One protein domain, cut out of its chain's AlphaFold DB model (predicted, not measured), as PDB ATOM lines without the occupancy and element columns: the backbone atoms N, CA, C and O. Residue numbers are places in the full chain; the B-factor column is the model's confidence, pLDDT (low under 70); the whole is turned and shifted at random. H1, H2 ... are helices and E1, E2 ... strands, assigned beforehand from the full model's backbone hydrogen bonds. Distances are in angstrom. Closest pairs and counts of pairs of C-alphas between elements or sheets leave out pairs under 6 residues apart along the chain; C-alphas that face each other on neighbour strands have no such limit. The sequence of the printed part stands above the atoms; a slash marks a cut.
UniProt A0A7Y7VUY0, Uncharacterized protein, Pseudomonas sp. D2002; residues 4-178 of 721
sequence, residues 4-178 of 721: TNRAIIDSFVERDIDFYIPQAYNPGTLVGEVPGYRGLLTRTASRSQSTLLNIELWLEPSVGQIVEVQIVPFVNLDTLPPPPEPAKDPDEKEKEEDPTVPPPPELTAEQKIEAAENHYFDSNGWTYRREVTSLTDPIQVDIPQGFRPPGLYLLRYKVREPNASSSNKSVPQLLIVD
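Overview. This is residues 4 to 178 of the 721 residues of an uncharacterized protein of Pseudomonas sp. D2002 (UniProt A0A7Y7VUY0). A strongly twisted five-strand sheet and a two-strand sheet, E1 and E4, make a small sandwich, with H3 crossing the larger sheet on the side away from E1 and E4. A long loop reaches out from the end of E2 and back to H3, and its residues 85 to 95 and 97 to 103 stick out from the body. The printed part has 175 residues, with three named helices and seven named strands, along the chain H1, H2, E1, E2, H3, E3, E4, E5, E6 and E7; the larger sheet is branched, with the antiparallel neighbour pairs E2 and E3, E2 and E5, E5 and E6, and E5 and E7, and E1 and E4 are antiparallel too. The class is mixed, helices and strands, with 73 residues, under half, in named elements. The whole is only just compact, close to loose, with a radius of gyration of the C-alphas of 18.5 A and spans of 63 by 40 by 28 A.

Along the chain. H1, residues 4 to 11, begins at C-alpha 4 (-18.328, -11.528, 41.284). H2 is residues 43 to 47, E1 residues 50 to 55 and E2 residues 66 to 73, 22.8 A long. H3, residues 109 to 124, is 22.6 A long and begins at C-alpha 109 (-42.192, -17.256, 24.913). E3 is residues 126 to 131, E4 residues 139 to 144 and E5 residues 151 to 160, 27.7 A long. E6 is residues 167 to 169, and E7, residues 173 to 177, ends at C-alpha 177 (-25.204, -5.099, 49.936).

Arrangement. E5 has E2 on one side, with N 68 and O 158 2.8 A apart, and E6 and E7 on the other side. E5 and E6 form a hairpin, with N 159 and O 168 2.8 A apart; E5 and E7 are antiparallel neighbours, with N 153 and O 175 within hydrogen-bond range at 2.8 A. E3 is an edge strand beside E2, with N 69 and O 128 2.8 A apart. E1 and E4 pair through N 53 and O 141, 2.9 A apart. The two sheets form a sandwich, two sheets face to face, their strands at 46 degrees; the closest C-alphas of E3 and E4 are those of Arg 130 and Val 141, 7.2 A apart. H3 is on the branched sheet at a height of 11.5 A, over E2 and E5, and runs across the strands, at 83 degrees to E2 on the local plane; its closest C-alphas with E2 are those of Asn 124 and Val 72, 5.8 A apart. H1 is on that sheet too, its closest C-alpha pair with E5 being Asn 5 and Leu 152, 7.1 A apart. H2 only grazes it with residues 43 to 47. In H1, H2 and H3 every O i to N i+4 pair is within hydrogen-bond range.

Size, cuts and confidence. The C-alphas of Thr 44 and Pro 99, the two farthest apart, are 63.5 A apart. The printed part has no cut. The links H1 to H2 and E2 to H3 are long, with 31 and 35 residues. The mean pLDDT of the printed part is 82.7; residues 4 to 6, 84 to 105 and 165 to 166 are under 70.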
ATOM      1  N   THR A   4     -17.051 -10.957  41.725       63.12
ATOM      2  CA  THR A   4     -18.328 -11.528  41.284       63.12
ATOM      3  C   THR A   4     -19.412 -10.455  41.167       63.12
ATOM      4  O   THR A   4     -20.142 -10.420  40.179       63.12
ATOM      5  N   ASN A   5     -19.460  -9.514  42.113       69.19
ATOM      6  CA  ASN A   5     -20.456  -8.446  42.130       69.19
ATOM      7  C   ASN A   5     -20.232  -7.458  40.981       69.19
ATOM      8  O   ASN A   5     -21.192  -7.059  40.333       69.19
ATOM      9  N   ARG A   6     -18.976  -7.112  40.662       66.38
ATOM     10  CA  ARG A   6     -18.677  -6.175  39.564       66.38
ATOM     11  C   ARG A   6     -19.024  -6.745  38.190       66.38
ATOM     12  O   ARG A   6     -19.667  -6.063  37.400       66.38
ATOM     13  N   ALA A   7     -18.639  -7.993  37.920       70.25
ATOM     14  CA  ALA A   7     -18.984  -8.655  36.661       70.25
ATOM     15  C   ALA A   7     -20.505  -8.706  36.449       70.25
ATOM     16  O   ALA A   7     -20.978  -8.610  35.319       70.25
ATOM     17  N   ILE A   8     -21.269  -8.814  37.538       77.25
ATOM     18  CA  ILE A   8     -22.728  -8.799  37.495       77.25
ATOM     19  C   ILE A   8     -23.265  -7.382  37.274       77.25
ATOM     20  O   ILE A   8     -24.133  -7.219  36.427       77.25
ATOM     21  N   ILE A   9     -22.715  -6.355  37.932       77.44
ATOM     22  CA  ILE A   9     -23.078  -4.949  37.664       77.44
ATOM     23  C   ILE A   9     -22.894  -4.609  36.183       77.44
ATOM     24  O   ILE A   9     -23.789  -4.028  35.576       77.44
ATOM     25  N   ASP A  10     -21.754  -4.987  35.598       75.38
ATOM     26  CA  ASP A  10     -21.429  -4.645  34.209       75.38
ATOM     27  C   ASP A  10     -22.213  -5.485  33.180       75.38
ATOM     28  O   ASP A  10     -22.351  -5.067  32.031       75.38
ATOM     29  N   SER A  11     -22.718  -6.668  33.561       78.25
ATOM     30  CA  SER A  11     -23.450  -7.577  32.656       78.25
ATOM     31  C   SER A  11     -24.967  -7.560  32.826       78.25
ATOM     32  O   SER A  11     -25.678  -8.084  31.967       78.25
ATOM     33  N   PHE A  12     -25.479  -6.977  33.908       83.00
ATOM     34  CA  PHE A  12     -26.909  -6.908  34.156       83.00
ATOM     35  C   PHE A  12     -27.575  -5.881  33.241       83.00
ATOM     36  O   PHE A  12     -27.340  -4.675  33.338       83.00
ATOM     37  N   VAL A  13     -28.452  -6.376  32.372       80.31
ATOM     38  CA  VAL A  13     -29.309  -5.562  31.513       80.31
ATOM     39  C   VAL A  13     -30.729  -5.678  32.043       80.31
ATOM     40  O   VAL A  13     -31.285  -6.773  32.105       80.31
ATOM     41  N   GLU A  14     -31.310  -4.551  32.444       81.94
ATOM     42  CA  GLU A  14     -32.722  -4.527  32.815       81.94
ATOM     43  C   GLU A  14     -33.599  -4.787  31.599       81.94
ATOM     44  O   GLU A  14     -33.318  -4.309  30.496       81.94
ATOM     45  N   ARG A  15     -34.674  -5.546  31.813       87.06
ATOM     46  CA  ARG A  15     -35.690  -5.754  30.784       87.06
ATOM     47  C   ARG A  15     -36.466  -4.459  30.559       87.06
ATOM     48  O   ARG A  15     -36.649  -3.667  31.478       87.06
ATOM     49  N   ASP A  16     -36.931  -4.268  29.332       86.31
ATOM     50  CA  ASP A  16     -37.827  -3.160  29.007       86.31
ATOM     51  C   ASP A  16     -39.155  -3.319  29.772       86.31
ATOM     52  O   ASP A  16     -39.637  -4.439  29.959       86.31
ATOM     53  N   ILE A  17     -39.762  -2.215  30.208       88.12
ATOM     54  CA  ILE A  17     -41.083  -2.219  30.855       88.12
ATOM     55  C   ILE A  17     -42.158  -2.829  29.939       88.12
ATOM     56  O   ILE A  17     -43.096  -3.461  30.433       88.12
ATOM     57  N   ASP A  18     -41.975  -2.706  28.618       87.69
ATOM     58  CA  ASP A  18     -42.866  -3.230  27.575       87.69
ATOM     59  C   ASP A  18     -42.758  -4.753  27.383       87.69
ATOM     60  O   ASP A  18     -43.568  -5.350  26.674       87.69
ATOM     61  N   PHE A  19     -41.779  -5.404  28.025       86.12
ATOM     62  CA  PHE A  19     -41.656  -6.864  28.031       86.12
ATOM     63  C   PHE A  19     -42.794  -7.548  28.811       86.12
ATOM     64  O   PHE A  19     -43.135  -8.695  28.524       86.12
ATOM     65  N   TYR A  20     -43.370  -6.863  29.803       85.62
ATOM     66  CA  TYR A  20     -44.327  -7.430  30.757       85.62
ATOM     67  C   TYR A  20     -45.780  -7.159  30.351       85.62
ATOM     68  O   TYR A  20     -46.094  -6.102  29.803       85.62
ATOM     69  N   ILE A  21     -46.691  -8.097  30.652       79.12
ATOM     70  CA  ILE A  21     -48.129  -7.939  30.370       79.12
ATOM     71  C   ILE A  21     -48.958  -8.173  31.654       79.12
ATOM     72  O   ILE A  21     -49.086  -9.315  32.098       79.12
ATOM     73  N   PRO A  22     -49.609  -7.135  32.229       82.00
ATOM     74  CA  PRO A  22     -49.597  -5.731  31.797       82.00
ATOM     75  C   PRO A  22     -48.208  -5.085  31.941       82.00
ATOM     76  O   PRO A  22     -47.376  -5.588  32.694       82.00
ATOM     77  N   GLN A  23     -47.990  -3.969  31.232       87.38
ATOM     78  CA  GLN A  23     -46.735  -3.206  31.253       87.38
ATOM     79  C   GLN A  23     -46.268  -2.971  32.697       87.38
ATOM     80  O   GLN A  23     -47.049  -2.518  33.546       87.38
ATOM     81  N   ALA A  24     -45.006  -3.297  32.972       89.44
ATOM     82  CA  ALA A  24     -44.426  -3.149  34.301       89.44
ATOM     83  C   ALA A  24     -44.171  -1.672  34.636       89.44
ATOM     84  O   ALA A  24     -44.045  -0.819  33.761       89.44
ATOM     85  N   TYR A  25     -44.061  -1.365  35.926       92.75
ATOM     86  CA  TYR A  25     -43.619  -0.054  36.386       92.75
ATOM     87  C   TYR A  25     -42.094   0.111  36.290       92.75
ATOM     88  O   TYR A  25     -41.339  -0.868  36.316       92.75
ATOM     89  N   ASN A  26     -41.639   1.365  36.270       90.94
ATOM     90  CA  ASN A  26     -40.219   1.695  36.383       90.94
ATOM     91  C   ASN A  26     -39.632   1.147  37.696       90.94
ATOM     92  O   ASN A  26     -40.324   1.144  38.724       90.94
ATOM     93  N   PRO A  27     -38.360   0.712  37.712       91.38
ATOM     94  CA  PRO A  27     -37.674   0.386  38.955       91.38
ATOM     95  C   PRO A  27     -37.605   1.624  39.865       91.38
ATOM     96  O   PRO A  27     -37.459   2.752  39.401       91.38
ATOM     97  N   GLY A  28     -37.723   1.423  41.179       90.38
ATOM     98  CA  GLY A  28     -37.554   2.516  42.141       90.38
ATOM     99  C   GLY A  28     -36.080   2.900  42.302       90.38
ATOM    100  O   GLY A  28     -35.206   2.086  42.046       90.38
ATOM    101  N   THR A  29     -35.779   4.105  42.779       92.06
ATOM    102  CA  THR A  29     -34.395   4.547  43.038       92.06
ATOM    103  C   THR A  29     -34.002   4.301  44.493       92.06
ATOM    104  O   THR A  29     -34.691   4.762  45.406       92.06
ATOM    105  N   LEU A  30     -32.883   3.614  44.734       92.38
ATOM    106  CA  LEU A  30     -32.347   3.399  46.079       92.38
ATOM    107  C   LEU A  30     -31.531   4.615  46.544       92.38
ATOM    108  O   LEU A  30     -30.631   5.098  45.861       92.38
ATOM    109  N   VAL A  31     -31.818   5.115  47.746       91.94
ATOM    110  CA  VAL A  31     -31.019   6.184  48.359       91.94
ATOM    111  C   VAL A  31     -29.724   5.608  48.924       91.94
ATOM    112  O   VAL A  31     -29.734   4.643  49.686       91.94
ATOM    113  N   GLY A  32     -28.605   6.260  48.609       87.50
ATOM    114  CA  GLY A  32     -27.287   5.859  49.101       87.50
ATOM    115  C   GLY A  32     -26.602   4.797  48.245       87.50
ATOM    116  O   GLY A  32     -25.699   4.120  48.743       87.50
ATOM    117  N   GLU A  33     -27.008   4.676  46.979       89.12
ATOM    118  CA  GLU A  33     -26.230   3.990  45.952       89.12
ATOM    119  C   GLU A  33     -24.889   4.683  45.696       89.12
ATOM    120  O   GLU A  33     -24.757   5.908  45.795       89.12
ATOM    121  N   VAL A  34     -23.881   3.886  45.360       87.56
ATOM    122  CA  VAL A  34     -22.565   4.376  44.971       87.56
ATOM    123  C   VAL A  34     -22.651   4.944  43.549       87.56
ATOM    124  O   VAL A  34     -23.040   4.227  42.624       87.56
ATOM    125  N   PRO A  35     -22.258   6.213  43.328       83.19
ATOM    126  CA  PRO A  35     -22.286   6.816  42.002       83.19
ATOM    127  C   PRO A  35     -21.516   5.982  40.969       83.19
ATOM    128  O   PRO A  35     -20.343   5.672  41.162       83.19
ATOM    129  N   GLY A  36     -22.179   5.626  39.866       79.06
ATOM    130  CA  GLY A  36     -21.593   4.804  38.800       79.06
ATOM    131  C   GLY A  36     -21.618   3.288  39.047       79.06
ATOM    132  O   GLY A  36     -21.138   2.546  38.194       79.06
ATOM    133  N   TYR A  37     -22.190   2.818  40.164       82.69
ATOM    134  CA  TYR A  37     -22.344   1.395  40.491       82.69
ATOM    135  C   TYR A  37     -23.807   1.086  40.800       82.69
ATOM    136  O   TYR A  37     -24.274   1.229  41.930       82.69
ATOM    137  N   ARG A  38     -24.539   0.650  39.774       84.25
ATOM    138  CA  ARG A  38     -25.974   0.370  39.872       84.25
ATOM    139  C   ARG A  38     -26.285  -0.655  40.967       84.25
ATOM    140  O   ARG A  38     -25.657  -1.713  41.006       84.25
ATOM    141  N   GLY A  39     -27.249  -0.351  41.837       86.56
ATOM    142  CA  GLY A  39     -27.693  -1.241  42.912       86.56
ATOM    143  C   GLY A  39     -26.714  -1.391  44.079       86.56
ATOM    144  O   GLY A  39     -27.101  -1.927  45.118       86.56
ATOM    145  N   LEU A  40     -25.458  -0.939  43.955       89.75
ATOM    146  CA  LEU A  40     -24.471  -1.027  45.026       89.75
ATOM    147  C   LEU A  40     -24.721   0.040  46.068       89.75
ATOM    148  O   LEU A  40     -24.602   1.229  45.793       89.75
ATOM    149  N   LEU A  41     -24.957  -0.389  47.296       91.00
ATOM    150  CA  LEU A  41     -25.113   0.528  48.407       91.00
ATOM    151  C   LEU A  41     -23.771   0.932  49.003       91.00
ATOM    152  O   LEU A  41     -22.889   0.104  49.226       91.00
ATOM    153  N   THR A  42     -23.655   2.214  49.339       88.50
ATOM    154  CA  THR A  42     -22.596   2.701  50.226       88.50
ATOM    155  C   THR A  42     -22.676   1.984  51.575       88.50
ATOM    156  O   THR A  42     -23.763   1.635  52.038       88.50
ATOM    157  N   ARG A  43     -21.546   1.849  52.272       87.50
ATOM    158  CA  ARG A  43     -21.469   1.300  53.634       87.50
ATOM    159  C   ARG A  43     -22.464   1.960  54.586       87.50
ATOM    160  O   ARG A  43     -23.077   1.299  55.420       87.50
ATOM    161  N   THR A  44     -22.611   3.281  54.481       87.94
ATOM    162  CA  THR A  44     -23.555   4.044  55.303       87.94
ATOM    163  C   THR A  44     -24.990   3.594  55.039       87.94
ATOM    164  O   THR A  44     -25.744   3.379  55.985       87.94
ATOM    165  N   ALA A  45     -25.361   3.396  53.772       88.06
ATOM    166  CA  ALA A  45     -26.688   2.926  53.395       88.06
ATOM    167  C   ALA A  45     -26.906   1.440  53.729       88.06
ATOM    168  O   ALA A  45     -27.957   1.090  54.265       88.06
ATOM    169  N   SER A  46     -25.930   0.557  53.504       87.12
ATOM    170  CA  SER A  46     -26.056  -0.870  53.841       87.12
ATOM    171  C   SER A  46     -26.234  -1.099  55.346       87.12
ATOM    172  O   SER A  46     -27.095  -1.878  55.752       87.12
ATOM    173  N   ARG A  47     -25.503  -0.347  56.182       86.94
ATOM    174  CA  ARG A  47     -25.545  -0.462  57.653       86.94
ATOM    175  C   ARG A  47     -26.608   0.389  58.343       86.94
ATOM    176  O   ARG A  47     -26.769   0.289  59.559       86.94
ATOM    177  N   SER A  48     -27.309   1.243  57.603       88.56
ATOM    178  CA  SER A  48     -28.429   2.018  58.142       88.56
ATOM    179  C   SER A  48     -29.590   1.106  58.566       88.56
ATOM    180  O   SER A  48     -29.787   0.028  58.003       88.56
ATOM    181  N   GLN A  49     -30.382   1.549  59.553       89.81
ATOM    182  CA  GLN A  49     -31.559   0.800  60.026       89.81
ATOM    183  C   GLN A  49     -32.577   0.538  58.901       89.81
ATOM    184  O   GLN A  49     -33.235  -0.507  58.899       89.81
ATOM    185  N   SER A  50     -32.675   1.453  57.934       90.81
ATOM    186  CA  SER A  50     -33.462   1.310  56.711       90.81
ATOM    187  C   SER A  50     -32.808   2.035  55.536       90.81
ATOM    188  O   SER A  50     -32.152   3.059  55.709       90.81
ATOM    189  N   THR A  51     -33.028   1.537  54.320       91.81
ATOM    190  CA  THR A  51     -32.725   2.276  53.086       91.81
ATOM    191  C   THR A  51     -34.006   2.639  52.369       91.81
ATOM    192  O   THR A  51     -34.898   1.805  52.214       91.81
ATOM    193  N   LEU A  52     -34.073   3.893  51.937       92.62
ATOM    194  CA  LEU A  52     -35.208   4.431  51.209       92.62
ATOM    195  C   LEU A  52     -35.179   3.940  49.761       92.62
ATOM    196  O   LEU A  52     -34.198   4.153  49.047       92.62
ATOM    197  N   LEU A  53     -36.276   3.323  49.340       94.00
ATOM    198  CA  LEU A  53     -36.623   3.089  47.947       94.00
ATOM    199  C   LEU A  53     -37.639   4.155  47.528       94.00
ATOM    200  O   LEU A  53     -38.748   4.202  48.061       94.00
ATOM    201  N   ASN A  54     -37.252   5.011  46.589       93.75
ATOM    202  CA  ASN A  54     -38.112   6.033  46.007       93.75
ATOM    203  C   ASN A  54     -38.838   5.447  44.794       93.75
ATOM    204  O   ASN A  54     -38.199   5.077  43.812       93.75
ATOM    205  N   ILE A  55     -40.158   5.355  44.873       93.25
ATOM    206  CA  ILE A  55     -41.021   4.809  43.826       93.25
ATOM    207  C   ILE A  55     -41.798   5.965  43.196       93.25
ATOM    208  O   ILE A  55     -42.468   6.708  43.909       93.25
ATOM    209  N   GLU A  56     -41.706   6.124  41.878       91.69
ATOM    210  CA  GLU A  56     -42.519   7.099  41.140       91.69
ATOM    211  C   GLU A  56     -44.012   6.772  41.277       91.69
ATOM    212  O   GLU A  56     -44.402   5.610  41.425       91.69
ATOM    213  N   LEU A  57     -44.868   7.792  41.217       88.69
ATOM    214  CA  LEU A  57     -46.310   7.559  41.209       88.69
ATOM    215  C   LEU A  57     -46.725   6.729  39.983       88.69
ATOM    216  O   LEU A  57     -46.454   7.092  38.840       88.69
ATOM    217  N   TRP A  58     -47.426   5.622  40.228       88.06
ATOM    218  CA  TRP A  58     -48.011   4.785  39.182       88.06
ATOM    219  C   TRP A  58     -49.369   5.319  38.710       88.06
ATOM    220  O   TRP A  58     -49.922   6.262  39.272       88.06
ATOM    221  N   LEU A  59     -49.926   4.696  37.668       82.38
ATOM    222  CA  LEU A  59     -51.258   5.010  37.154       82.38
ATOM    223  C   LEU A  59     -52.336   4.704  38.211       82.38
ATOM    224  O   LEU A  59     -52.419   3.574  38.681       82.38
ATOM    225  N   GLU A  60     -53.159   5.701  38.546       84.56
ATOM    226  CA  GLU A  60     -54.223   5.629  39.569       84.56
ATOM    227  C   GLU A  60     -53.720   5.277  40.991       84.56
ATOM    228  O   GLU A  60     -54.150   4.287  41.596       84.56
ATOM    229  N   PRO A  61     -52.820   6.089  41.578       84.94
ATOM    230  CA  PRO A  61     -52.326   5.836  42.918       84.94
ATOM    231  C   PRO A  61     -53.369   6.283  43.953       84.94
ATOM    232  O   PRO A  61     -53.970   7.356  43.838       84.94
ATOM    233  N   SER A  62     -53.594   5.472  44.985       87.75
ATOM    234  CA  SER A  62     -54.580   5.751  46.030       87.75
ATOM    235  C   SER A  62     -54.060   5.421  47.431       87.75
ATOM    236  O   SER A  62     -53.226   4.537  47.633       87.75
ATOM    237  N   VAL A  63     -54.541   6.177  48.423       88.69
ATOM    238  CA  VAL A  63     -54.263   5.895  49.838       88.69
ATOM    239  C   VAL A  63     -54.941   4.579  50.217       88.69
ATOM    240  O   VAL A  63     -56.109   4.371  49.894       88.69
ATOM    241  N   GLY A  64     -54.212   3.714  50.916       84.81
ATOM    242  CA  GLY A  64     -54.652   2.367  51.282       84.81
ATOM    243  C   GLY A  64     -54.131   1.263  50.357       84.81
ATOM    244  O   GLY A  64     -54.176   0.101  50.747       84.81
ATOM    245  N   GLN A  65     -53.576   1.582  49.179       89.88
ATOM    246  CA  GLN A  65     -52.847   0.595  48.370       89.88
ATOM    247  C   GLN A  65     -51.640   0.038  49.142       89.88
ATOM    248  O   GLN A  65     -51.023   0.728  49.956       89.88
ATOM    249  N   ILE A  66     -51.285  -1.222  48.888       90.38
ATOM    250  CA  ILE A  66     -50.150  -1.901  49.517       90.38
ATOM    251  C   ILE A  66     -49.014  -2.007  48.505       90.38
ATOM    252  O   ILE A  66     -49.177  -2.602  47.440       90.38
ATOM    253  N   VAL A  67     -47.845  -1.487  48.874       92.69
ATOM    254  CA  VAL A  67     -46.588  -1.733  48.167       92.69
ATOM    255  C   VAL A  67     -45.881  -2.910  48.831       92.69
ATOM    256  O   VAL A  67     -45.506  -2.853  50.003       92.69
ATOM    257  N   GLU A  68     -45.701  -3.992  48.079       92.50
ATOM    258  CA  GLU A  68     -44.899  -5.151  48.460       92.50
ATOM    259  C   GLU A  68     -43.530  -5.057  47.774       92.50
ATOM    260  O   GLU A  68     -43.433  -5.180  46.557       92.50
ATOM    261  N   VAL A  69     -42.462  -4.848  48.539       94.25
ATOM    262  CA  VAL A  69     -41.084  -4.936  48.041       94.25
ATOM    263  C   VAL A  69     -40.625  -6.382  48.170       94.25
ATOM    264  O   VAL A  69     -40.599  -6.924  49.276       94.25
ATOM    265  N   GLN A  70     -40.277  -7.003  47.045       93.94
ATOM    266  CA  GLN A  70     -39.765  -8.367  46.972       93.94
ATOM    267  C   GLN A  70     -38.255  -8.328  46.718       93.94
ATOM    268  O   GLN A  70     -37.803  -7.702  45.757       93.94
ATOM    269  N   ILE A  71     -37.488  -9.001  47.576       94.06
ATOM    270  CA  ILE A  71     -36.027  -9.101  47.488       94.06
ATOM    271  C   ILE A  71     -35.652 -10.574  47.441       94.06
ATOM    272  O   ILE A  71     -35.957 -11.319  48.371       94.06
ATOM    273  N   VAL A  72     -35.001 -10.991  46.362       92.88
ATOM    274  CA  VAL A  72     -34.629 -12.390  46.105       92.88
ATOM    275  C   VAL A  72     -33.131 -12.485  45.854       92.88
ATOM    276  O   VAL A  72     -32.546 -11.506  45.385       92.88
ATOM    277  N   PRO A  73     -32.479 -13.627  46.127       92.19
ATOM    278  CA  PRO A  73     -31.101 -13.845  45.699       92.19
ATOM    279  C   PRO A  73     -30.932 -13.590  44.197       92.19
ATOM    280  O   PRO A  73     -31.848 -13.807  43.406       92.19
ATOM    281  N   PHE A  74     -29.762 -13.116  43.786       90.38
ATOM    282  CA  PHE A  74     -29.511 -12.898  42.368       90.38
ATOM    283  C   PHE A  74     -29.381 -14.214  41.597       90.38
ATOM    284  O   PHE A  74     -28.630 -15.113  41.981       90.38
ATOM    285  N   VAL A  75     -30.067 -14.277  40.456       88.31
ATOM    286  CA  VAL A  75     -29.936 -15.306  39.420       88.31
ATOM    287  C   VAL A  75     -30.091 -14.650  38.052       88.31
ATOM    288  O   VAL A  75     -30.751 -13.618  37.923       88.31
ATOM    289  N   ASN A  76     -29.524 -15.259  37.010       85.81
ATOM    290  CA  ASN A  76     -29.805 -14.816  35.649       85.81
ATOM    291  C   ASN A  76     -31.259 -15.176  35.286       85.81
ATOM    292  O   ASN A  76     -31.596 -16.357  35.151       85.81
ATOM    293  N   LEU A  77     -32.107 -14.158  35.118       85.12
ATOM    294  CA  LEU A  77     -33.541 -14.313  34.868       85.12
ATOM    295  C   LEU A  77     -33.870 -15.022  33.545       85.12
ATOM    296  O   LEU A  77     -34.971 -15.550  33.411       85.12
ATOM    297  N   ASP A  78     -32.945 -15.061  32.583       82.38
ATOM    298  CA  ASP A  78     -33.129 -15.767  31.304       82.38
ATOM    299  C   ASP A  78     -32.871 -17.278  31.423       82.38
ATOM    300  O   ASP A  78     -33.162 -18.046  30.507       82.38
ATOM    301  N   THR A  79     -32.321 -17.720  32.557       84.00
ATOM    302  CA  THR A  79     -31.975 -19.128  32.819       84.00
ATOM    303  C   THR A  79     -32.966 -19.835  33.741       84.00
ATOM    304  O   THR A  79     -32.753 -20.992  34.108       84.00
ATOM    305  N   LEU A  80     -34.040 -19.147  34.139       86.31
ATOM    306  CA  LEU A  80     -35.031 -19.698  35.053       86.31
ATOM    307  C   LEU A  80     -35.779 -20.878  34.410       86.31
ATOM    308  O   LEU A  80     -36.200 -20.785  33.254       86.31
ATOM    309  N   PRO A  81     -35.975 -21.987  35.145       81.00
ATOM    310  CA  PRO A  81     -36.805 -23.080  34.663       81.00
ATOM    311  C   PRO A  81     -38.271 -22.630  34.567       81.00
ATOM    312  O   PRO A  81     -38.697 -21.763  35.339       81.00
ATOM    313  N   PRO A  82     -39.070 -23.229  33.664       76.00
ATOM    314  CA  PRO A  82     -40.501 -22.968  33.627       76.00
ATOM    315  C   PRO A  82     -41.134 -23.314  34.987       76.00
ATOM    316  O   PRO A  82     -40.676 -24.253  35.652       76.00
ATOM    317  N   PRO A  83     -42.170 -22.573  35.417       74.44
ATOM    318  CA  PRO A  83     -42.855 -22.870  36.666       74.44
ATOM    319  C   PRO A  83     -43.432 -24.295  36.617       74.44
ATOM    320  O   PRO A  83     -43.834 -24.750  35.542       74.44
ATOM    321  N   PRO A  84     -43.473 -25.016  37.753       69.50
ATOM    322  CA  PRO A  84     -44.090 -26.333  37.798       69.50
ATOM    323  C   PRO A  84     -45.538 -26.231  37.314       69.50
ATOM    324  O   PRO A  84     -46.278 -25.352  37.763       69.50
ATOM    325  N   GLU A  85     -45.930 -27.110  36.385       64.44
ATOM    326  CA  GLU A  85     -47.321 -27.172  35.937       64.44
ATOM    327  C   GLU A  85     -48.223 -27.367  37.165       64.44
ATOM    328  O   GLU A  85     -47.908 -28.201  38.027       64.44
ATOM    329  N   PRO A  86     -49.319 -26.595  37.289       57.28
ATOM    330  CA  PRO A  86     -50.262 -26.797  38.375       57.28
ATOM    331  C   PRO A  86     -50.709 -28.259  38.365       57.28
ATOM    332  O   PRO A  86     -50.976 -28.827  37.305       57.28
ATOM    333  N   ALA A  87     -50.747 -28.889  39.543       50.62
ATOM    334  CA  ALA A  87     -51.244 -30.251  39.669       50.62
ATOM    335  C   ALA A  87     -52.661 -30.292  39.083       50.62
ATOM    336  O   ALA A  87     -53.569 -29.696  39.657       50.62
ATOM    337  N   LYS A  88     -52.819 -30.937  37.918       54.50
ATOM    338  CA  LYS A  88     -54.117 -31.054  37.248       54.50
ATOM    339  C   LYS A  88     -55.089 -31.715  38.220       54.50
ATOM    340  O   LYS A  88     -54.819 -32.825  38.691       54.50
ATOM    341  N   ASP A  89     -56.185 -31.028  38.522       54.56
ATOM    342  CA  ASP A  89     -57.295 -31.611  39.266       54.56
ATOM    343  C   ASP A  89     -57.760 -32.854  38.478       54.56
ATOM    344  O   ASP A  89     -57.912 -32.760  37.254       54.56
ATOM    345  N   PRO A  90     -57.908 -34.048  39.084       56.12
ATOM    346  CA  PRO A  90     -58.367 -35.237  38.364       56.12
ATOM    347  C   PRO A  90     -59.656 -35.016  37.552       56.12
ATOM    348  O   PRO A  90     -59.808 -35.656  36.511       56.12
ATOM    349  N   ASP A  91     -60.505 -34.063  37.948       56.84
ATOM    350  CA  ASP A  91     -61.737 -33.689  37.237       56.84
ATOM    351  C   ASP A  91     -61.506 -32.809  35.983       56.84
ATOM    352  O   ASP A  91     -62.390 -32.685  35.132       56.84
ATOM    353  N   GLU A  92     -60.327 -32.198  35.814       55.81
ATOM    354  CA  GLU A  92     -59.989 -31.398  34.622       55.81
ATOM    355  C   GLU A  92     -59.461 -32.247  33.459       55.81
ATOM    356  O   GLU A  92     -59.615 -31.859  32.299       55.81
ATOM    357  N   LYS A  93     -58.925 -33.445  33.732       52.28
ATOM    358  CA  LYS A  93     -58.512 -34.389  32.677       52.28
ATOM    359  C   LYS A  93     -59.677 -34.843  31.795       52.28
ATOM    360  O   LYS A  93     -59.468 -35.065  30.610       52.28
ATOM    361  N   GLU A  94     -60.890 -34.946  32.343       52.31
ATOM    362  CA  GLU A  94     -62.082 -35.343  31.574       52.31
ATOM    363  C   GLU A  94     -62.643 -34.209  30.694       52.31
ATOM    364  O   GLU A  94     -63.404 -34.479  29.768       52.31
ATOM    365  N   LYS A  95     -62.251 -32.944  30.923       53.66
ATOM    366  CA  LYS A  95     -62.687 -31.795  30.102       53.66
ATOM    367  C   LYS A  95     -61.747 -31.465  28.940       53.66
ATOM    368  O   LYS A  95     -62.185 -30.829  27.988       53.66
ATOM    369  N   GLU A  96     -60.488 -31.903  28.988       52.25
ATOM    370  CA  GLU A  96     -59.518 -31.738  27.888       52.25
ATOM    371  C   GLU A  96     -59.810 -32.669  26.689       52.25
ATOM    372  O   GLU A  96     -59.325 -32.416  25.588       52.25
ATOM    373  N   GLU A  97     -60.625 -33.717  26.870       53.84
ATOM    374  CA  GLU A  97     -61.050 -34.635  25.797       53.84
ATOM    375  C   GLU A  97     -62.379 -34.233  25.120       53.84
ATOM    376  O   GLU A  97     -62.822 -34.921  24.198       53.84
ATOM    377  N   ASP A  98     -63.008 -33.115  25.515       56.19
ATOM    378  CA  ASP A  98     -64.167 -32.554  24.808       56.19
ATOM    379  C   ASP A  98     -63.699 -31.742  23.578       56.19
ATOM    380  O   ASP A  98     -63.158 -30.644  23.733       56.19
ATOM    381  N   PRO A  99     -63.932 -32.212  22.333       58.50
ATOM    382  CA  PRO A  99     -63.491 -31.524  21.117       58.50
ATOM    383  C   PRO A  99     -64.195 -30.176  20.874       58.50
ATOM    384  O   PRO A  99     -63.902 -29.508  19.879       58.50
ATOM    385  N   THR A 100     -65.140 -29.774  21.735       62.78
ATOM    386  CA  THR A 100     -65.826 -28.475  21.669       62.78
ATOM    387  C   THR A 100     -65.189 -27.385  22.536       62.78
ATOM    388  O   THR A 100     -65.545 -26.213  22.378       62.78
ATOM    389  N   VAL A 101     -64.217 -27.724  23.393       58.41
ATOM    390  CA  VAL A 101     -63.485 -26.756  24.220       58.41
ATOM    391  C   VAL A 101     -62.164 -26.394  23.524       58.41
ATOM    392  O   VAL A 101     -61.338 -27.275  23.288       58.41
ATOM    393  N   PRO A 102     -61.931 -25.119  23.159       58.94
ATOM    394  CA  PRO A 102     -60.643 -24.697  22.619       58.94
ATOM    395  C   PRO A 102     -59.528 -24.997  23.631       58.94
ATOM    396  O   PRO A 102     -59.727 -24.724  24.819       58.94
ATOM    397  N   PRO A 103     -58.356 -25.502  23.200       59.88
ATOM    398  CA  PRO A 103     -57.218 -25.621  24.100       59.88
ATOM    399  C   PRO A 103     -56.898 -24.240  24.698       59.88
ATOM    400  O   PRO A 103     -57.091 -23.224  24.012       59.88
ATOM    401  N   PRO A 104     -56.422 -24.171  25.955       60.78
ATOM    402  CA  PRO A 104     -55.965 -22.918  26.536       60.78
ATOM    403  C   PRO A 104     -54.981 -22.233  25.578       60.78
ATOM    404  O   PRO A 104     -54.162 -22.927  24.965       60.78
ATOM    405  N   PRO A 105     -55.045 -20.900  25.411       65.44
ATOM    406  CA  PRO A 105     -54.087 -20.199  24.573       65.44
ATOM    407  C   PRO A 105     -52.675 -20.496  25.080       65.44
ATOM    408  O   PRO A 105     -52.375 -20.305  26.259       65.44
ATOM    409  N   GLU A 106     -51.821 -21.002  24.191       71.75
ATOM    410  CA  GLU A 106     -50.430 -21.259  24.533       71.75
ATOM    411  C   GLU A 106     -49.758 -19.922  24.857       71.75
ATOM    412  O   GLU A 106     -49.790 -18.990  24.050       71.75
ATOM    413  N   LEU A 107     -49.174 -19.820  26.053       74.06
ATOM    414  CA  LEU A 107     -48.410 -18.642  26.453       74.06
ATOM    415  C   LEU A 107     -47.297 -18.379  25.432       74.06
ATOM    416  O   LEU A 107     -46.600 -19.313  25.013       74.06
ATOM    417  N   THR A 108     -47.089 -17.110  25.073       79.44
ATOM    418  CA  THR A 108     -45.931 -16.731  24.253       79.44
ATOM    419  C   THR A 108     -44.626 -17.028  24.999       79.44
ATOM    420  O   THR A 108     -44.618 -17.271  26.210       79.44
ATOM    421  N   ALA A 109     -43.495 -17.030  24.289       77.31
ATOM    422  CA  ALA A 109     -42.192 -17.256  24.913       77.31
ATOM    423  C   ALA A 109     -41.911 -16.230  26.029       77.31
ATOM    424  O   ALA A 109     -41.433 -16.597  27.101       77.31
ATOM    425  N   GLU A 110     -42.294 -14.973  25.812       79.69
ATOM    426  CA  GLU A 110     -42.159 -13.868  26.763       79.69
ATOM    427  C   GLU A 110     -43.031 -14.095  28.003       79.69
ATOM    428  O   GLU A 110     -42.543 -14.003  29.127       79.69
ATOM    429  N   GLN A 111     -44.289 -14.505  27.817       81.75
ATOM    430  CA  GLN A 111     -45.198 -14.808  28.925       81.75
ATOM    431  C   GLN A 111     -44.740 -16.023  29.747       81.75
ATOM    432  O   GLN A 111     -44.930 -16.055  30.965       81.75
ATOM    433  N   LYS A 112     -44.104 -17.021  29.113       81.31
ATOM    434  CA  LYS A 112     -43.488 -18.164  29.811       81.31
ATOM    435  C   LYS A 112     -42.291 -17.720  30.668       81.31
ATOM    436  O   LYS A 112     -42.171 -18.166  31.810       81.31
ATOM    437  N   ILE A 113     -41.446 -16.822  30.155       83.81
ATOM    438  CA  ILE A 113     -40.310 -16.238  30.895       83.81
ATOM    439  C   ILE A 113     -40.806 -15.372  32.059       83.81
ATOM    440  O   ILE A 113     -40.316 -15.500  33.180       83.81
ATOM    441  N   GLU A 114     -41.813 -14.529  31.824       86.75
ATOM    442  CA  GLU A 114     -42.434 -13.709  32.862       86.75
ATOM    443  C   GLU A 114     -43.058 -14.576  33.970       86.75
ATOM    444  O   GLU A 114     -42.913 -14.274  35.157       86.75
ATOM    445  N   ALA A 115     -43.729 -15.676  33.613       84.81
ATOM    446  CA  ALA A 115     -44.296 -16.612  34.581       84.81
ATOM    447  C   ALA A 115     -43.212 -17.291  35.437       84.81
ATOM    448  O   ALA A 115     -43.382 -17.406  36.654       84.81
ATOM    449  N   ALA A 116     -42.088 -17.686  34.830       87.00
ATOM    450  CA  ALA A 116     -40.932 -18.230  35.543       87.00
ATOM    451  C   ALA A 116     -40.307 -17.201  36.501       87.00
ATOM    452  O   ALA A 116     -40.026 -17.521  37.657       87.00
ATOM    453  N   GLU A 117     -40.157 -15.946  36.062       90.06
ATOM    454  CA  GLU A 117     -39.689 -14.842  36.906       90.06
ATOM    455  C   GLU A 117     -40.627 -14.618  38.100       90.06
ATOM    456  O   GLU A 117     -40.181 -14.567  39.246       90.06
ATOM    457  N   ASN A 118     -41.938 -14.532  37.863       88.62
ATOM    458  CA  ASN A 118     -42.910 -14.337  38.937       88.62
ATOM    459  C   ASN A 118     -42.856 -15.463  39.961       88.62
ATOM    460  O   ASN A 118     -42.802 -15.189  41.158       88.62
ATOM    461  N   HIS A 119     -42.806 -16.708  39.488       88.62
ATOM    462  CA  HIS A 119     -42.675 -17.867  40.355       88.62
ATOM    463  C   HIS A 119     -41.390 -17.812  41.189       88.62
ATOM    464  O   HIS A 119     -41.425 -18.118  42.384       88.62
ATOM    465  N   TYR A 120     -40.273 -17.377  40.596       91.75
ATOM    466  CA  TYR A 120     -39.012 -17.210  41.310       91.75
ATOM    467  C   TYR A 120     -39.134 -16.191  42.450       91.75
ATOM    468  O   TYR A 120     -38.766 -16.503  43.585       91.75
ATOM    469  N   PHE A 121     -39.704 -15.017  42.172       91.56
ATOM    470  CA  PHE A 121     -39.884 -13.971  43.177       91.56
ATOM    471  C   PHE A 121     -40.862 -14.354  44.287       91.56
ATOM    472  O   PHE A 121     -40.590 -14.090  45.459       91.56
ATOM    473  N   ASP A 122     -41.966 -15.008  43.938       87.56
ATOM    474  CA  ASP A 122     -42.986 -15.407  44.905       87.56
ATOM    475  C   ASP A 122     -42.521 -16.573  45.797       87.56
ATOM    476  O   ASP A 122     -42.957 -16.678  46.942       87.56
ATOM    477  N   SER A 123     -41.606 -17.419  45.307       87.38
ATOM    478  CA  SER A 123     -41.133 -18.609  46.036       87.38
ATOM    479  C   SER A 123     -39.850 -18.385  46.842       87.38
ATOM    480  O   SER A 123     -39.598 -19.125  47.791       87.38
ATOM    481  N   ASN A 124     -39.024 -17.398  46.476       84.69
ATOM    482  CA  ASN A 124     -37.677 -17.220  47.044       84.69
ATOM    483  C   ASN A 124     -37.450 -15.847  47.694       84.69
ATOM    484  O   ASN A 124     -36.354 -15.581  48.186       84.69
ATOM    485  N   GLY A 125     -38.449 -14.962  47.666       77.06
ATOM    486  CA  GLY A 125     -38.283 -13.573  48.074       77.06
ATOM    487  C   GLY A 125     -38.625 -13.298  49.532       77.06
ATOM    488  O   GLY A 125     -39.658 -13.733  50.042       77.06
ATOM    489  N   TRP A 126     -37.819 -12.465  50.189       88.56
ATOM    490  CA  TRP A 126     -38.305 -11.732  51.350       88.56
ATOM    491  C   TRP A 126     -39.269 -10.649  50.878       88.56
ATOM    492  O   TRP A 126     -38.948  -9.868  49.983       88.56
ATOM    493  N   THR A 127     -40.455 -10.605  51.482       88.56
ATOM    494  CA  THR A 127     -41.482  -9.620  51.137       88.56
ATOM    495  C   THR A 127     -41.661  -8.643  52.287       88.56
ATOM    496  O   THR A 127     -42.043  -9.035  53.390       88.56
ATOM    497  N   TYR A 128     -41.412  -7.366  52.019       89.69
ATOM    498  CA  TYR A 128     -41.698  -6.269  52.933       89.69
ATOM    499  C   TYR A 128     -42.914  -5.492  52.434       89.69
ATOM    500  O   TYR A 128     -42.973  -5.109  51.270       89.69
ATOM    501  N   ARG A 129     -43.905  -5.279  53.303       89.88
ATOM    502  CA  ARG A 129     -45.175  -4.641  52.941       89.88
ATOM    503  C   ARG A 129     -45.301  -3.286  53.607       89.88
ATOM    504  O   ARG A 129     -45.086  -3.175  54.812       89.88
ATOM    505  N   ARG A 130     -45.731  -2.290  52.841       89.00
ATOM    506  CA  ARG A 130     -46.058  -0.957  53.341       89.00
ATOM    507  C   ARG A 130     -47.376  -0.486  52.744       89.00
ATOM    508  O   ARG A 130     -47.560  -0.529  51.533       89.00
ATOM    509  N   GLU A 131     -48.275  -0.025  53.603       90.12
ATOM    510  CA  GLU A 131     -49.492   0.661  53.177       90.12
ATOM    511  C   GLU A 131     -49.163   2.104  52.773       90.12
ATOM    512  O   GLU A 131     -48.393   2.798  53.448       90.12
ATOM    513  N   VAL A 132     -49.735   2.557  51.660       89.19
ATOM    514  CA  VAL A 132     -49.618   3.934  51.182       89.19
ATOM    515  C   VAL A 132     -50.510   4.819  52.045       89.19
ATOM    516  O   VAL A 132     -51.728   4.832  51.891       89.19
ATOM    517  N   THR A 133     -49.902   5.574  52.958       87.38
ATOM    518  CA  THR A 133     -50.612   6.491  53.866       87.38
ATOM    519  C   THR A 133     -50.704   7.923  53.332       87.38
ATOM    520  O   THR A 133     -51.544   8.697  53.788       87.38
ATOM    521  N   SER A 134     -49.870   8.284  52.351       87.75
ATOM    522  CA  SER A 134     -49.876   9.588  51.679       87.75
ATOM    523  C   SER A 134     -49.343   9.481  50.250       87.75
ATOM    524  O   SER A 134     -48.385   8.750  50.007       87.75
ATOM    525  N   LEU A 135     -49.915  10.258  49.327       86.69
ATOM    526  CA  LEU A 135     -49.489  10.328  47.927       86.69
ATOM    527  C   LEU A 135     -48.454  11.448  47.740       86.69
ATOM    528  O   LEU A 135     -48.805  12.584  47.423       86.69
ATOM    529  N   THR A 136     -47.183  11.136  47.991       87.56
ATOM    530  CA  THR A 136     -46.033  11.992  47.652       87.56
ATOM    531  C   THR A 136     -45.342  11.450  46.408       87.56
ATOM    532  O   THR A 136     -45.369  10.243  46.190       87.56
ATOM    533  N   ASP A 137     -44.705  12.315  45.620       84.19
ATOM    534  CA  ASP A 137     -43.869  11.898  44.490       84.19
ATOM    535  C   ASP A 137     -42.401  12.270  44.772       84.19
ATOM    536  O   ASP A 137     -42.094  13.465  44.865       84.19
ATOM    537  N   PRO A 138     -41.498  11.297  44.990       90.44
ATOM    538  CA  PRO A 138     -41.736   9.850  44.992       90.44
ATOM    539  C   PRO A 138     -42.438   9.342  46.268       90.44
ATOM    540  O   PRO A 138     -42.378   9.958  47.341       90.44
ATOM    541  N   ILE A 139     -43.056   8.161  46.181       90.75
ATOM    542  CA  ILE A 139     -43.467   7.362  47.339       90.75
ATOM    543  C   ILE A 139     -42.211   6.750  47.949       90.75
ATOM    544  O   ILE A 139     -41.482   5.996  47.307       90.75
ATOM    545  N   GLN A 140     -41.961   7.066  49.216       91.56
ATOM    546  CA  GLN A 140     -40.786   6.587  49.932       91.56
ATOM    547  C   GLN A 140     -41.104   5.301  50.687       91.56
ATOM    548  O   GLN A 140     -42.022   5.277  51.507       91.56
ATOM    549  N   VAL A 141     -40.330   4.244  50.443       91.50
ATOM    550  CA  VAL A 141     -40.455   2.958  51.134       91.50
ATOM    551  C   VAL A 141     -39.159   2.628  51.869       91.50
ATOM    552  O   VAL A 141     -38.143   2.311  51.261       91.50
ATOM    553  N   ASP A 142     -39.204   2.678  53.197       91.88
ATOM    554  CA  ASP A 142     -38.114   2.261  54.082       91.88
ATOM    555  C   ASP A 142     -37.960   0.742  54.114       91.88
ATOM    556  O   ASP A 142     -38.744   0.061  54.775       91.88
ATOM    557  N   ILE A 143     -36.941   0.211  53.443       91.81
ATOM    558  CA  ILE A 143     -36.607  -1.213  53.488       91.81
ATOM    559  C   ILE A 143     -35.719  -1.466  54.717       91.81
ATOM    560  O   ILE A 143     -34.589  -0.960  54.748       91.81
ATOM    561  N   PRO A 144     -36.165  -2.242  55.724       91.19
ATOM    562  CA  PRO A 144     -35.380  -2.475  56.934       91.19
ATOM    563  C   PRO A 144     -34.100  -3.271  56.655       91.19
ATOM    564  O   PRO A 144     -34.074  -4.135  55.778       91.19
ATOM    565  N   GLN A 145     -33.052  -3.050  57.454       88.44
ATOM    566  CA  GLN A 145     -31.758  -3.739  57.319       88.44
ATOM    567  C   GLN A 145     -31.884  -5.275  57.277       88.44
ATOM    568  O   GLN A 145     -31.202  -5.927  56.494       88.44
ATOM    569  N   GLY A 146     -32.792  -5.865  58.066       85.94
ATOM    570  CA  GLY A 146     -32.984  -7.322  58.125       85.94
ATOM    571  C   GLY A 146     -33.464  -7.972  56.819       85.94
ATOM    572  O   GLY A 146     -33.297  -9.174  56.652       85.94
ATOM    573  N   PHE A 147     -34.022  -7.192  55.888       87.31
ATOM    574  CA  PHE A 147     -34.437  -7.651  54.554       87.31
ATOM    575  C   PHE A 147     -33.327  -7.505  53.504       87.31
ATOM    576  O   PHE A 147     -33.543  -7.775  52.325       87.31
ATOM    577  N   ARG A 148     -32.151  -7.028  53.922       87.88
ATOM    578  CA  ARG A 148     -31.016  -6.691  53.062       87.88
ATOM    579  C   ARG A 148     -29.698  -7.166  53.696       87.88
ATOM    580  O   ARG A 148     -28.820  -6.339  53.942       87.88
ATOM    581  N   PRO A 149     -29.560  -8.458  54.050       86.31
ATOM    582  CA  PRO A 149     -28.282  -8.966  54.537       86.31
ATOM    583  C   PRO A 149     -27.185  -8.801  53.466       86.31
ATOM    584  O   PRO A 149     -27.512  -8.592  52.299       86.31
ATOM    585  N   PRO A 150     -25.891  -8.881  53.831       87.75
ATOM    586  CA  PRO A 150     -24.803  -8.800  52.861       87.75
ATOM    587  C   PRO A 150     -24.949  -9.853  51.757       87.75
ATOM    588  O   PRO A 150     -25.124 -11.039  52.046       87.75
ATOM    589  N   GLY A 151     -24.869  -9.424  50.500       87.44
ATOM    590  CA  GLY A 151     -25.066 -10.290  49.346       87.44
ATOM    591  C   GLY A 151     -25.538  -9.557  48.096       87.44
ATOM    592  O   GLY A 151     -25.573  -8.325  48.029       87.44
ATOM    593  N   LEU A 152     -25.902 -10.358  47.099       89.56
ATOM    594  CA  LEU A 152     -26.344  -9.913  45.788       89.56
ATOM    595  C   LEU A 152     -27.785 -10.361  45.541       89.56
ATOM    596  O   LEU A 152     -28.098 -11.551  45.633       89.56
ATOM    597  N   TYR A 153     -28.646  -9.402  45.212       92.12
ATOM    598  CA  TYR A 153     -30.089  -9.592  45.147       92.12
ATOM    599  C   TYR A 153     -30.696  -8.957  43.899       92.12
ATOM    600  O   TYR A 153     -30.141  -8.025  43.313       92.12
ATOM    601  N   LEU A 154     -31.880  -9.443  43.536       92.81
ATOM    602  CA  LEU A 154     -32.814  -8.726  42.683       92.81
ATOM    603  C   LEU A 154     -33.933  -8.150  43.548       92.81
ATOM    604  O   LEU A 154     -34.461  -8.820  44.439       92.81
ATOM    605  N   LEU A 155     -34.297  -6.907  43.267       93.81
ATOM    606  CA  LEU A 155     -35.352  -6.171  43.942       93.81
ATOM    607  C   LEU A 155     -36.422  -5.779  42.926       93.81
ATOM    608  O   LEU A 155     -36.109  -5.270  41.854       93.81
ATOM    609  N   ARG A 156     -37.693  -5.956  43.281       93.44
ATOM    610  CA  ARG A 156     -38.825  -5.337  42.575       93.44
ATOM    611  C   ARG A 156     -39.902  -4.936  43.570       93.44
ATOM    612  O   ARG A 156     -39.969  -5.503  44.662       93.44
ATOM    613  N   TYR A 157     -40.758  -3.989  43.209       93.56
ATOM    614  CA  TYR A 157     -41.951  -3.683  43.998       93.56
ATOM    615  C   TYR A 157     -43.219  -4.100  43.257       93.56
ATOM    616  O   TYR A 157     -43.257  -4.160  42.032       93.56
ATOM    617  N   LYS A 158     -44.265  -4.404  44.019       91.62
ATOM    618  CA  LYS A 158     -45.580  -4.817  43.537       91.62
ATOM    619  C   LYS A 158     -46.639  -3.983  44.235       91.62
ATOM    620  O   LYS A 158     -46.638  -3.890  45.458       91.62
ATOM    621  N   VAL A 159     -47.543  -3.395  43.466       90.31
ATOM    622  CA  VAL A 159     -48.659  -2.610  43.993       90.31
ATOM    623  C   VAL A 159     -49.908  -3.477  43.985       90.31
ATOM    624  O   VAL A 159     -50.227  -4.120  42.979       90.31
ATOM    625  N   ARG A 160     -50.604  -3.524  45.123       86.62
ATOM    626  CA  ARG A 160     -51.834  -4.296  45.310       86.62
ATOM    627  C   ARG A 160     -52.910  -3.438  45.942       86.62
ATOM    628  O   ARG A 160     -52.652  -2.699  46.890       86.62
ATOM    629  N   GLU A 161     -54.130  -3.617  45.466       82.56
ATOM    630  CA  GLU A 161     -55.310  -3.141  46.178       82.56
ATOM    631  C   GLU A 161     -55.592  -4.060  47.378       82.56
ATOM    632  O   GLU A 161     -55.453  -5.279  47.237       82.56
ATOM    633  N   PRO A 162     -56.048  -3.536  48.532       73.06
ATOM    634  CA  PRO A 162     -56.300  -4.334  49.738       73.06
ATOM    635  C   PRO A 162     -57.195  -5.563  49.530       73.06
ATOM    636  O   PRO A 162     -57.049  -6.552  50.242       73.06
ATOM    637  N   ASN A 163     -58.107  -5.503  48.552       70.75
ATOM    638  CA  ASN A 163     -59.137  -6.517  48.312       70.75
ATOM    639  C   ASN A 163     -59.165  -7.060  46.868       70.75
ATOM    640  O   ASN A 163     -60.093  -7.794  46.528       70.75
ATOM    641  N   ALA A 164     -58.197  -6.714  46.007       71.50
ATOM    642  CA  ALA A 164     -58.155  -7.225  44.633       71.50
ATOM    643  C   ALA A 164     -57.143  -8.368  44.475       71.50
ATOM    644  O   ALA A 164     -56.076  -8.385  45.089       71.50
ATOM    645  N   SER A 165     -57.467  -9.322  43.600       63.91
ATOM    646  CA  SER A 165     -56.513 -10.336  43.135       63.91
ATOM    647  C   SER A 165     -55.526  -9.780  42.103       63.91
ATOM    648  O   SER A 165     -54.492 -10.402  41.862       63.91
ATOM    649  N   SER A 166     -55.820  -8.616  41.515       69.62
ATOM    650  CA  SER A 166     -54.954  -7.935  40.561       69.62
ATOM    651  C   SER A 166     -53.822  -7.189  41.259       69.62
ATOM    652  O   SER A 166     -53.947  -6.647  42.358       69.62
ATOM    653  N   SER A 167     -52.678  -7.177  40.595       81.25
ATOM    654  CA  SER A 167     -51.474  -6.508  41.057       81.25
ATOM    655  C   SER A 167     -50.595  -6.213  39.860       81.25
ATOM    656  O   SER A 167     -50.493  -7.075  38.985       81.25
ATOM    657  N   ASN A 168     -49.924  -5.070  39.861       87.88
ATOM    658  CA  ASN A 168     -48.878  -4.776  38.887       87.88
ATOM    659  C   ASN A 168     -47.529  -4.609  39.601       87.88
ATOM    660  O   ASN A 168     -47.489  -4.423  40.819       87.88
ATOM    661  N   LYS A 169     -46.422  -4.748  38.877       91.12
ATOM    662  CA  LYS A 169     -45.069  -4.850  39.441       91.12
ATOM    663  C   LYS A 169     -44.075  -4.009  38.660       91.12
ATOM    664  O   LYS A 169     -44.326  -3.681  37.508       91.12
ATOM    665  N   SER A 170     -42.948  -3.689  39.280       93.62
ATOM    666  CA  SER A 170     -41.817  -3.079  38.595       93.62
ATOM    667  C   SER A 170     -40.962  -4.112  37.875       93.62
ATOM    668  O   SER A 170     -40.961  -5.294  38.238       93.62
ATOM    669  N   VAL A 171     -40.161  -3.642  36.922       92.56
ATOM    670  CA  VAL A 171     -39.026  -4.415  36.409       92.56
ATOM    671  C   VAL A 171     -38.070  -4.736  37.575       92.56
ATOM    672  O   VAL A 171     -37.876  -3.886  38.457       92.56
ATOM    673  N   PRO A 172     -37.496  -5.952  37.636       92.19
ATOM    674  CA  PRO A 172     -36.410  -6.275  38.553       92.19
ATOM    675  C   PRO A 172     -35.179  -5.389  38.353       92.19
ATOM    676  O   PRO A 172     -34.711  -5.213  37.233       92.19
ATOM    677  N   GLN A 173     -34.599  -4.926  39.455       92.25
ATOM    678  CA  GLN A 173     -33.332  -4.197  39.490       92.25
ATOM    679  C   GLN A 173     -32.331  -4.868  40.435       92.25
ATOM    680  O   GLN A 173     -32.712  -5.668  41.294       92.25
ATOM    681  N   LEU A 174     -31.049  -4.535  40.300       92.56
ATOM    682  CA  LEU A 174     -30.011  -5.019  41.211       92.56
ATOM    683  C   LEU A 174     -30.098  -4.345  42.582       92.56
ATOM    684  O   LEU A 174     -30.301  -3.141  42.691       92.56
ATOM    685  N   LEU A 175     -29.838  -5.129  43.624       91.69
ATOM    686  CA  LEU A 175     -29.522  -4.649  44.964       91.69
ATOM    687  C   LEU A 175     -28.270  -5.385  45.450       91.69
ATOM    688  O   LEU A 175     -28.265  -6.609  45.567       91.69
ATOM    689  N   ILE A 176     -27.214  -4.638  45.758       90.75
ATOM    690  CA  ILE A 176     -25.929  -5.177  46.207       90.75
ATOM    691  C   ILE A 176     -25.603  -4.577  47.564       90.75
ATOM    692  O   ILE A 176     -25.389  -3.370  47.711       90.75
ATOM    693  N   VAL A 177     -25.558  -5.447  48.565       89.50
ATOM    694  CA  VAL A 177     -25.204  -5.099  49.936       89.50
ATOM    695  C   VAL A 177     -23.806  -5.643  50.186       89.50
ATOM    696  O   VAL A 177     -23.638  -6.825  50.481       89.50
ATOM    697  N   ASP A 178     -22.796  -4.788  50.035       85.19
ATOM    698  CA  ASP A 178     -21.408  -5.158  50.304       85.19
ATOM    699  C   ASP A 178     -20.948  -4.621  51.661       85.19
ATOM    700  O   ASP A 178     -21.022  -3.424  51.947       85.19
TER     701      ASP A 178